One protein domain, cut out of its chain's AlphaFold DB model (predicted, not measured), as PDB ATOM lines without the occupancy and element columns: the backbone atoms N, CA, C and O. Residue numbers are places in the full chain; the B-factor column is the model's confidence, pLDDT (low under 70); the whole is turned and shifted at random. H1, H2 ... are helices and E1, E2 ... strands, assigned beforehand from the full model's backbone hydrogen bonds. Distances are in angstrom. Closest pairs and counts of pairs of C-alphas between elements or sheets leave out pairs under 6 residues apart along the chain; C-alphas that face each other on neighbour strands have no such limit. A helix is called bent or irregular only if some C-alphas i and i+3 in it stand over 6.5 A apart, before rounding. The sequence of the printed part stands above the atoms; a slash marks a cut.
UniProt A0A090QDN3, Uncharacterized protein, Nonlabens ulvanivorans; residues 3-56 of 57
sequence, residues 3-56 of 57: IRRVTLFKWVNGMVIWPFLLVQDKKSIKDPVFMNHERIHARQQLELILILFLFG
ATOM      1  N   ILE A   3     -29.189 -18.164  20.107       92.25
ATOM      2  CA  ILE A   3     -30.485 -17.474  20.081       92.25
ATOM      3  C   ILE A   3     -30.601 -16.519  21.274       92.25
ATOM      4  O   ILE A   3     -30.492 -16.937  22.428       92.25
ATOM      5  N   ARG A   4     -30.859 -15.237  21.008       93.31
ATOM      6  CA  ARG A   4     -31.079 -14.185  22.012       93.31
ATOM      7  C   ARG A   4     -32.427 -13.516  21.763       93.31
ATOM      8  O   ARG A   4     -32.752 -13.159  20.635       93.31
ATOM      9  N   ARG A   5     -33.218 -13.324  22.823       91.25
ATOM     10  CA  ARG A   5     -34.456 -12.538  22.730       91.25
ATOM     11  C   ARG A   5     -34.111 -11.047  22.789       91.25
ATOM     12  O   ARG A   5     -33.407 -10.648  23.713       91.25
ATOM     13  N   VAL A   6     -34.628 -10.246  21.857       89.75
ATOM     14  CA  VAL A   6     -34.472  -8.781  21.848       89.75
ATOM     15  C   VAL A   6     -35.766  -8.106  21.398       89.75
ATOM     16  O   VAL A   6     -36.486  -8.657  20.579       89.75
ATOM     17  N   THR A   7     -36.061  -6.906  21.896       84.81
ATOM     18  CA  THR A   7     -37.276  -6.138  21.546       84.81
ATOM     19  C   THR A   7     -36.969  -4.857  20.764       84.81
ATOM     20  O   THR A   7     -37.772  -3.930  20.745       84.81
ATOM     21  N   LEU A   8     -35.784  -4.779  20.150       80.88
ATOM     22  CA  LEU A   8     -35.270  -3.558  19.518       80.88
ATOM     23  C   LEU A   8     -35.994  -3.190  18.216       80.88
ATOM     24  O   LEU A   8     -36.162  -2.012  17.916       80.88
ATOM     25  N   PHE A   9     -36.443  -4.185  17.451       78.31
ATOM     26  CA  PHE A   9     -36.983  -3.977  16.111       78.31
ATOM     27  C   PHE A   9     -38.427  -4.468  16.027       78.31
ATOM     28  O   PHE A   9     -38.649  -5.646  15.790       78.31
ATOM     29  N   LYS A  10     -39.414  -3.574  16.182       79.19
ATOM     30  CA  LYS A  10     -40.849  -3.939  16.205       79.19
ATOM     31  C   LYS A  10     -41.366  -4.609  14.923       79.19
ATOM     32  O   LYS A  10     -42.354  -5.330  14.988       79.19
ATOM     33  N   TRP A  11     -40.708  -4.394  13.783       83.62
ATOM     34  CA  TRP A  11     -41.184  -4.809  12.456       83.62
ATOM     35  C   TRP A  11     -40.621  -6.149  11.961       83.62
ATOM     36  O   TRP A  11     -41.047  -6.630  10.917       83.62
ATOM     37  N   VAL A  12     -39.662  -6.751  12.675       87.75
ATOM     38  CA  VAL A  12     -38.996  -7.997  12.247       87.75
ATOM     39  C   VAL A  12     -39.121  -9.071  13.318       87.75
ATOM     40  O   VAL A  12     -38.855  -8.829  14.492       87.75
ATOM     41  N   ASN A  13     -39.522 -10.281  12.934       88.56
ATOM     42  CA  ASN A  13     -39.705 -11.381  13.889       88.56
ATOM     43  C   ASN A  13     -38.371 -11.947  14.397       88.56
ATOM     44  O   ASN A  13     -38.272 -12.375  15.552       88.56
ATOM     45  N   GLY A  14     -37.332 -11.871  13.569       91.75
ATOM     46  CA  GLY A  14     -35.954 -12.081  13.970       91.75
ATOM     47  C   GLY A  14     -34.969 -11.520  12.956       91.75
ATOM     48  O   GLY A  14     -35.363 -10.962  11.933       91.75
ATOM     49  N   MET A  15     -33.697 -11.590  13.320       93.38
ATOM     50  CA  MET A  15     -32.579 -11.115  12.524       93.38
ATOM     51  C   MET A  15     -31.342 -11.942  12.860       93.38
ATOM     52  O   MET A  15     -30.963 -12.060  14.032       93.38
ATOM     53  N   VAL A  16     -30.679 -12.466  11.835       94.50
ATOM     54  CA  VAL A  16     -29.383 -13.128  11.988       94.50
ATOM     55  C   VAL A  16     -28.274 -12.090  11.875       94.50
ATOM     56  O   VAL A  16     -28.121 -11.413  10.862       94.50
ATOM     57  N   ILE A  17     -27.477 -11.989  12.933       91.81
ATOM     58  CA  ILE A  17     -26.200 -11.281  12.962       91.81
ATOM     59  C   ILE A  17     -25.182 -12.309  13.420       91.81
ATOM     60  O   ILE A  17     -25.013 -12.513  14.623       91.81
ATOM     61  N   TRP A  18     -24.572 -13.022  12.472       90.06
ATOM     62  CA  TRP A  18     -23.718 -14.163  12.782       90.06
ATOM     63  C   TRP A  18     -22.677 -13.822  13.870       90.06
ATOM     64  O   TRP A  18     -21.976 -12.818  13.745       90.06
ATOM     65  N   PRO A  19     -22.568 -14.626  14.951       93.00
ATOM     66  CA  PRO A  19     -23.172 -15.948  15.167       93.00
ATOM     67  C   PRO A  19     -24.528 -15.952  15.902       93.00
ATOM     68  O   PRO A  19     -24.989 -17.019  16.324       93.00
ATOM     69  N   PHE A  20     -25.164 -14.802  16.097       95.38
ATOM     70  CA  PHE A  20     -26.382 -14.628  16.887       95.38
ATOM     71  C   PHE A  20     -27.650 -14.580  16.023       95.38
ATOM     72  O   PHE A  20     -27.700 -13.923  14.991       95.38
ATOM     73  N   LEU A  21     -28.705 -15.245  16.491       94.88
ATOM     74  CA  LEU A  21     -30.075 -15.041  16.043       94.88
ATOM     75  C   LEU A  21     -30.804 -14.210  17.095       94.88
ATOM     76  O   LEU A  21     -31.042 -14.674  18.213       94.88
ATOM     77  N   LEU A  22     -31.165 -12.991  16.726       94.50
ATOM     78  CA  LEU A  22     -32.002 -12.116  17.528       94.50
ATOM     79  C   LEU A  22     -33.461 -12.415  17.199       94.50
ATOM     80  O   LEU A  22     -33.842 -12.371  16.039       94.50
ATOM     81  N   VAL A  23     -34.279 -12.724  18.203       93.31
ATOM     82  CA  VAL A  23     -35.704 -13.044  18.005       93.31
ATOM     83  C   VAL A  23     -36.555 -12.165  18.907       93.31
ATOM     84  O   VAL A  23     -36.252 -12.021  20.093       93.31
ATOM     85  N   GLN A  24     -37.646 -11.610  18.380       90.75
ATOM     86  CA  GLN A  24     -38.597 -10.856  19.199       90.75
ATOM     87  C   GLN A  24     -39.432 -11.776  20.096       90.75
ATOM     88  O   GLN A  24     -39.513 -11.562  21.312       90.75
ATOM     89  N   ASP A  25     -40.005 -12.840  19.524       89.31
ATOM     90  CA  ASP A  25     -40.803 -13.822  20.255       89.31
ATOM     91  C   ASP A  25     -40.200 -15.232  20.200       89.31
ATOM     92  O   ASP A  25     -39.920 -15.788  19.145       89.31
ATOM     93  N   LYS A  26     -40.084 -15.880  21.365       87.44
ATOM     94  CA  LYS A  26     -39.693 -17.293  21.469       87.44
ATOM     95  C   LYS A  26     -40.653 -18.221  20.717       87.44
ATOM     96  O   LYS A  26     -40.252 -19.335  20.396       87.44
ATOM     97  N   LYS A  27     -41.894 -17.800  20.442       89.81
ATOM     98  CA  LYS A  27     -42.828 -18.575  19.612       89.81
ATOM     99  C   LYS A  27     -42.307 -18.781  18.189       89.81
ATOM    100  O   LYS A  27     -42.457 -19.882  17.675       89.81
ATOM    101  N   SER A  28     -41.620 -17.795  17.608       89.06
ATOM    102  CA  SER A  28     -41.048 -17.894  16.257       89.06
ATOM    103  C   SER A  28     -39.998 -19.002  16.151       89.06
ATOM    104  O   SER A  28     -39.879 -19.638  15.116       89.06
ATOM    105  N   ILE A  29     -39.306 -19.331  17.248       91.12
ATOM    106  CA  ILE A  29     -38.327 -20.433  17.287       91.12
ATOM    107  C   ILE A  29     -39.002 -21.802  17.080       91.12
ATOM    108  O   ILE A  29     -38.359 -22.753  16.644       91.12
ATOM    109  N   LYS A  30     -40.297 -21.923  17.402       94.06
ATOM    110  CA  LYS A  30     -41.060 -23.163  17.204       94.06
ATOM    111  C   LYS A  30     -41.560 -23.331  15.770       94.06
ATOM    112  O   LYS A  30     -41.983 -24.428  15.425       94.06
ATOM    113  N   ASP A  31     -41.522 -22.274  14.962       95.12
ATOM    114  CA  ASP A  31     -41.885 -22.338  13.552       95.12
ATOM    115  C   ASP A  31     -40.686 -22.864  12.736       95.12
ATOM    116  O   ASP A  31     -39.643 -22.199  12.651       95.12
ATOM    117  N   PRO A  32     -40.793 -24.067  12.139       95.19
ATOM    118  CA  PRO A  32     -39.700 -24.660  11.381       95.19
ATOM    119  C   PRO A  32     -39.374 -23.888  10.098       95.19
ATOM    120  O   PRO A  32     -38.214 -23.888   9.684       95.19
ATOM    121  N   VAL A  33     -40.357 -23.227   9.475       96.00
ATOM    122  CA  VAL A  33     -40.152 -22.445   8.250       96.00
ATOM    123  C   VAL A  33     -39.317 -21.217   8.585       96.00
ATOM    124  O   VAL A  33     -38.249 -21.031   8.003       96.00
ATOM    125  N   PHE A  34     -39.723 -20.458   9.608       94.88
ATOM    126  CA  PHE A  34     -38.954 -19.324  10.127       94.88
ATOM    127  C   PHE A  34     -37.514 -19.723  10.475       94.88
ATOM    128  O   PHE A  34     -36.559 -19.133   9.975       94.88
ATOM    129  N   MET A  35     -37.335 -20.785  11.264       95.25
ATOM    130  CA  MET A  35     -35.998 -21.240  11.652       95.25
ATOM    131  C   MET A  35     -35.136 -21.680  10.464       95.25
ATOM    132  O   MET A  35     -33.909 -21.566  10.524       95.25
ATOM    133  N   ASN A  36     -35.742 -22.186   9.390       96.12
ATOM    134  CA  ASN A  36     -35.019 -22.517   8.168       96.12
ATOM    135  C   ASN A  36     -34.606 -21.269   7.386       96.12
ATOM    136  O   ASN A  36     -33.458 -21.221   6.942       96.12
ATOM    137  N   HIS A  37     -35.467 -20.252   7.283       95.06
ATOM    138  CA  HIS A  37     -35.095 -18.958   6.704       95.06
ATOM    139  C   HIS A  37     -33.883 -18.357   7.427       95.06
ATOM    140  O   HIS A  37     -32.879 -18.049   6.787       95.06
ATOM    141  N   GLU A  38     -33.897 -18.313   8.762       95.38
ATOM    142  CA  GLU A  38     -32.773 -17.775   9.540       95.38
ATOM    143  C   GLU A  38     -31.481 -18.600   9.362       95.38
ATOM    144  O   GLU A  38     -30.379 -18.059   9.311       95.38
ATOM    145  N   ARG A  39     -31.576 -19.928   9.198       95.00
ATOM    146  CA  ARG A  39     -30.402 -20.767   8.879       95.00
ATOM    147  C   ARG A  39     -29.822 -20.473   7.498       95.00
ATOM    148  O   ARG A  39     -28.606 -20.555   7.336       95.00
ATOM    149  N   ILE A  40     -30.667 -20.180   6.512       96.62
ATOM    150  CA  ILE A  40     -30.222 -19.795   5.168       96.62
ATOM    151  C   ILE A  40     -29.526 -18.434   5.240       96.62
ATOM    152  O   ILE A  40     -28.389 -18.331   4.789       96.62
ATOM    153  N   HIS A  41     -30.126 -17.443   5.906       94.75
ATOM    154  CA  HIS A  41     -29.499 -16.137   6.133       94.75
ATOM    155  C   HIS A  41     -28.143 -16.247   6.849       94.75
ATOM    156  O   HIS A  41     -27.185 -15.585   6.460       94.75
ATOM    157  N   ALA A  42     -28.027 -17.127   7.848       95.88
ATOM    158  CA  ALA A  42     -26.765 -17.392   8.542       95.88
ATOM    159  C   ALA A  42     -25.673 -17.952   7.618       95.88
ATOM    160  O   ALA A  42     -24.519 -17.534   7.704       95.88
ATOM    161  N   ARG A  43     -26.028 -18.893   6.733       95.38
ATOM    162  CA  ARG A  43     -25.093 -19.434   5.735       95.38
ATOM    163  C   ARG A  43     -24.686 -18.374   4.720       95.38
ATOM    164  O   ARG A  43     -23.500 -18.222   4.472       95.38
ATOM    165  N   GLN A  44     -25.640 -17.587   4.231       95.00
ATOM    166  CA  GLN A  44     -25.363 -16.480   3.318       95.00
ATOM    167  C   GLN A  44     -24.439 -15.434   3.951       95.00
ATOM    168  O   GLN A  44     -23.517 -14.966   3.296       95.00
ATOM    169  N   GLN A  45     -24.622 -15.094   5.233       95.12
ATOM    170  CA  GLN A  45     -23.692 -14.206   5.939       95.12
ATOM    171  C   GLN A  45     -22.276 -14.782   5.991       95.12
ATOM    172  O   GLN A  45     -21.326 -14.049   5.745       95.12
ATOM    173  N   LEU A  46     -22.120 -16.079   6.266       94.12
ATOM    174  CA  LEU A  46     -20.811 -16.738   6.239       94.12
ATOM    175  C   LEU A  46     -20.188 -16.755   4.837       94.12
ATOM    176  O   LEU A  46     -18.995 -16.500   4.708       94.12
ATOM    177  N   GLU A  47     -20.980 -17.030   3.802       94.25
ATOM    178  CA  GLU A  47     -20.534 -17.004   2.404       94.25
ATOM    179  C   GLU A  47     -20.079 -15.601   1.993       94.25
ATOM    180  O   GLU A  47     -19.010 -15.450   1.413       94.25
ATOM    181  N   LEU A  48     -20.837 -14.562   2.357       92.69
ATOM    182  CA  LEU A  48     -20.464 -13.172   2.095       92.69
ATOM    183  C   LEU A  48     -19.205 -12.765   2.857       92.69
ATOM    184  O   LEU A  48     -18.343 -12.110   2.282       92.69
ATOM    185  N   ILE A  49     -19.076 -13.178   4.120       91.31
ATOM    186  CA  ILE A  49     -17.857 -12.973   4.908       91.31
ATOM    187  C   ILE A  49     -16.666 -13.620   4.189       91.31
ATOM    188  O   ILE A  49     -15.646 -12.966   3.993       91.31
ATOM    189  N   LEU A  50     -16.798 -14.870   3.740       88.44
ATOM    190  CA  LEU A  50     -15.742 -15.562   3.001       88.44
ATOM    191  C   LEU A  50     -15.391 -14.847   1.690       88.44
ATOM    192  O   LEU A  50     -14.212 -14.711   1.380       88.44
ATOM    193  N   ILE A  51     -16.391 -14.368   0.943       89.31
ATOM    194  CA  ILE A  51     -16.196 -13.581  -0.282       89.31
ATOM    195  C   ILE A  51     -15.419 -12.293   0.032       89.31
ATOM    196  O   ILE A  51     -14.417 -12.027  -0.624       89.31
ATOM    197  N   LEU A  52     -15.822 -11.534   1.057       88.44
ATOM    198  CA  LEU A  52     -15.115 -10.327   1.512       88.44
ATOM    199  C   LEU A  52     -13.632 -10.616   1.804       88.44
ATOM    200  O   LEU A  52     -12.761  -9.938   1.266       88.44
ATOM    201  N   PHE A  53     -13.345 -11.678   2.564       85.19
ATOM    202  CA  PHE A  53     -11.973 -12.063   2.912       85.19
ATOM    203  C   PHE A  53     -11.163 -12.627   1.733       85.19
ATOM    204  O   PHE A  53      -9.948 -12.445   1.691       85.19
ATOM    205  N   LEU A  54     -11.800 -13.304   0.771       89.69
ATOM    206  CA  LEU A  54     -11.117 -13.878  -0.394       89.69
ATOM    207  C   LEU A  54     -10.697 -12.803  -1.405       89.69
ATOM    208  O   LEU A  54      -9.618 -12.902  -1.984       89.69
ATOM    209  N   PHE A  55     -11.533 -11.784  -1.618       88.31
ATOM    210  CA  PHE A  55     -11.249 -10.694  -2.558       88.31
ATOM    211  C   PHE A  55     -10.416  -9.552  -1.948       88.31
ATOM    212  O   PHE A  55     -10.136  -8.575  -2.640       88.31
ATOM    213  N   GLY A  56      -9.964  -9.694  -0.697       76.75
ATOM    214  CA  GLY A  56      -9.002  -8.785  -0.067       76.75
ATOM    215  C   GLY A  56      -9.560  -7.409   0.304       76.75
ATOM    216  O   GLY A  56      -8.793  -6.447   0.329       76.75
TER     217      GLY A  56
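What this domain is: This is residues 3 to 56 of the 57 residues of an uncharacterized protein of Nonlabens ulvanivorans (UniProt A0A090QDN3). A small sheet of three short strands has one long helix, H1, over one face, and the end of that helix, residues 50 to 54, sticks out past the sheet together with residues 55 and 56. H1 runs along the strands, over the edge strand E2, and makes the longest axis. The printed part has 54 residues, with three named strands and then one named helix in the order E1, E2, E3, H1; the sheet runs E1 E3 E2 and is mixed, and the class is mixed, helices and strands. The whole is loose, with a radius of gyration of the C-alphas of 12.6 A, and elongated, spanning 39 by 23 by 17 A.

Where its parts are: E1, residues 3 to 5, begins at C-alpha 3 at (-30.485, -17.474, 20.081) and measures 6.9 A from first to last C-alpha. After a short link of 8 residues comes E2, residues 14 to 17, 9.8 A long, with C-alpha 14 at (-35.954, -12.081, 13.970). A tight link of 2 residues leads to E3, residues 20 to 23, 9.5 A long. Another short link of 8 residues leads to H1, residues 32 to 54, 32.7 A from first to last C-alpha, which ends at C-alpha 54 at (-11.117, -13.878, -0.394).

How they stand to each other: E3 is the inner strand of the sheet, and E1 and E2 are its edge strands. E1 and E3 are parallel, with 38 degrees between their directions; N 4 and O 21 are within hydrogen-bond range at 2.9 A, as are N 23 and O 4 at 2.9 A. E2 and E3 form a hairpin, antiparallel at 165 degrees, with N 20 and O 17 at 2.7 A and N 15 and O 22 at 2.8 A, both within hydrogen-bond range. E1 and E2 are apart. H1 is on the sheet at a height over the sheet of 7.2 A, in two layers, a helix on one face of a sheet. It lies over E2 and runs along the strands, at 20 degrees to E2 on the local plane. The closest C-alphas of E2 and H1 are those of Val 16 and Ala 42, 6.1 A apart; those of E3 and H1 are Leu 21 and Glu 38, 7.6 A apart. In H1 every O i to N i+4 pair is within hydrogen-bond range, and the helix is not bent.

The domain as a whole: The two C-alphas farthest apart are those of Lys 27 and Gly 56, at 40.3 A. Residues 50 to 56, of which 50 to 54 belong to H1, stand free. The printed part has no cut, and no link between its named elements is long. The mean pLDDT of the printed part of this model is 91.2, and no printed residue is under 70.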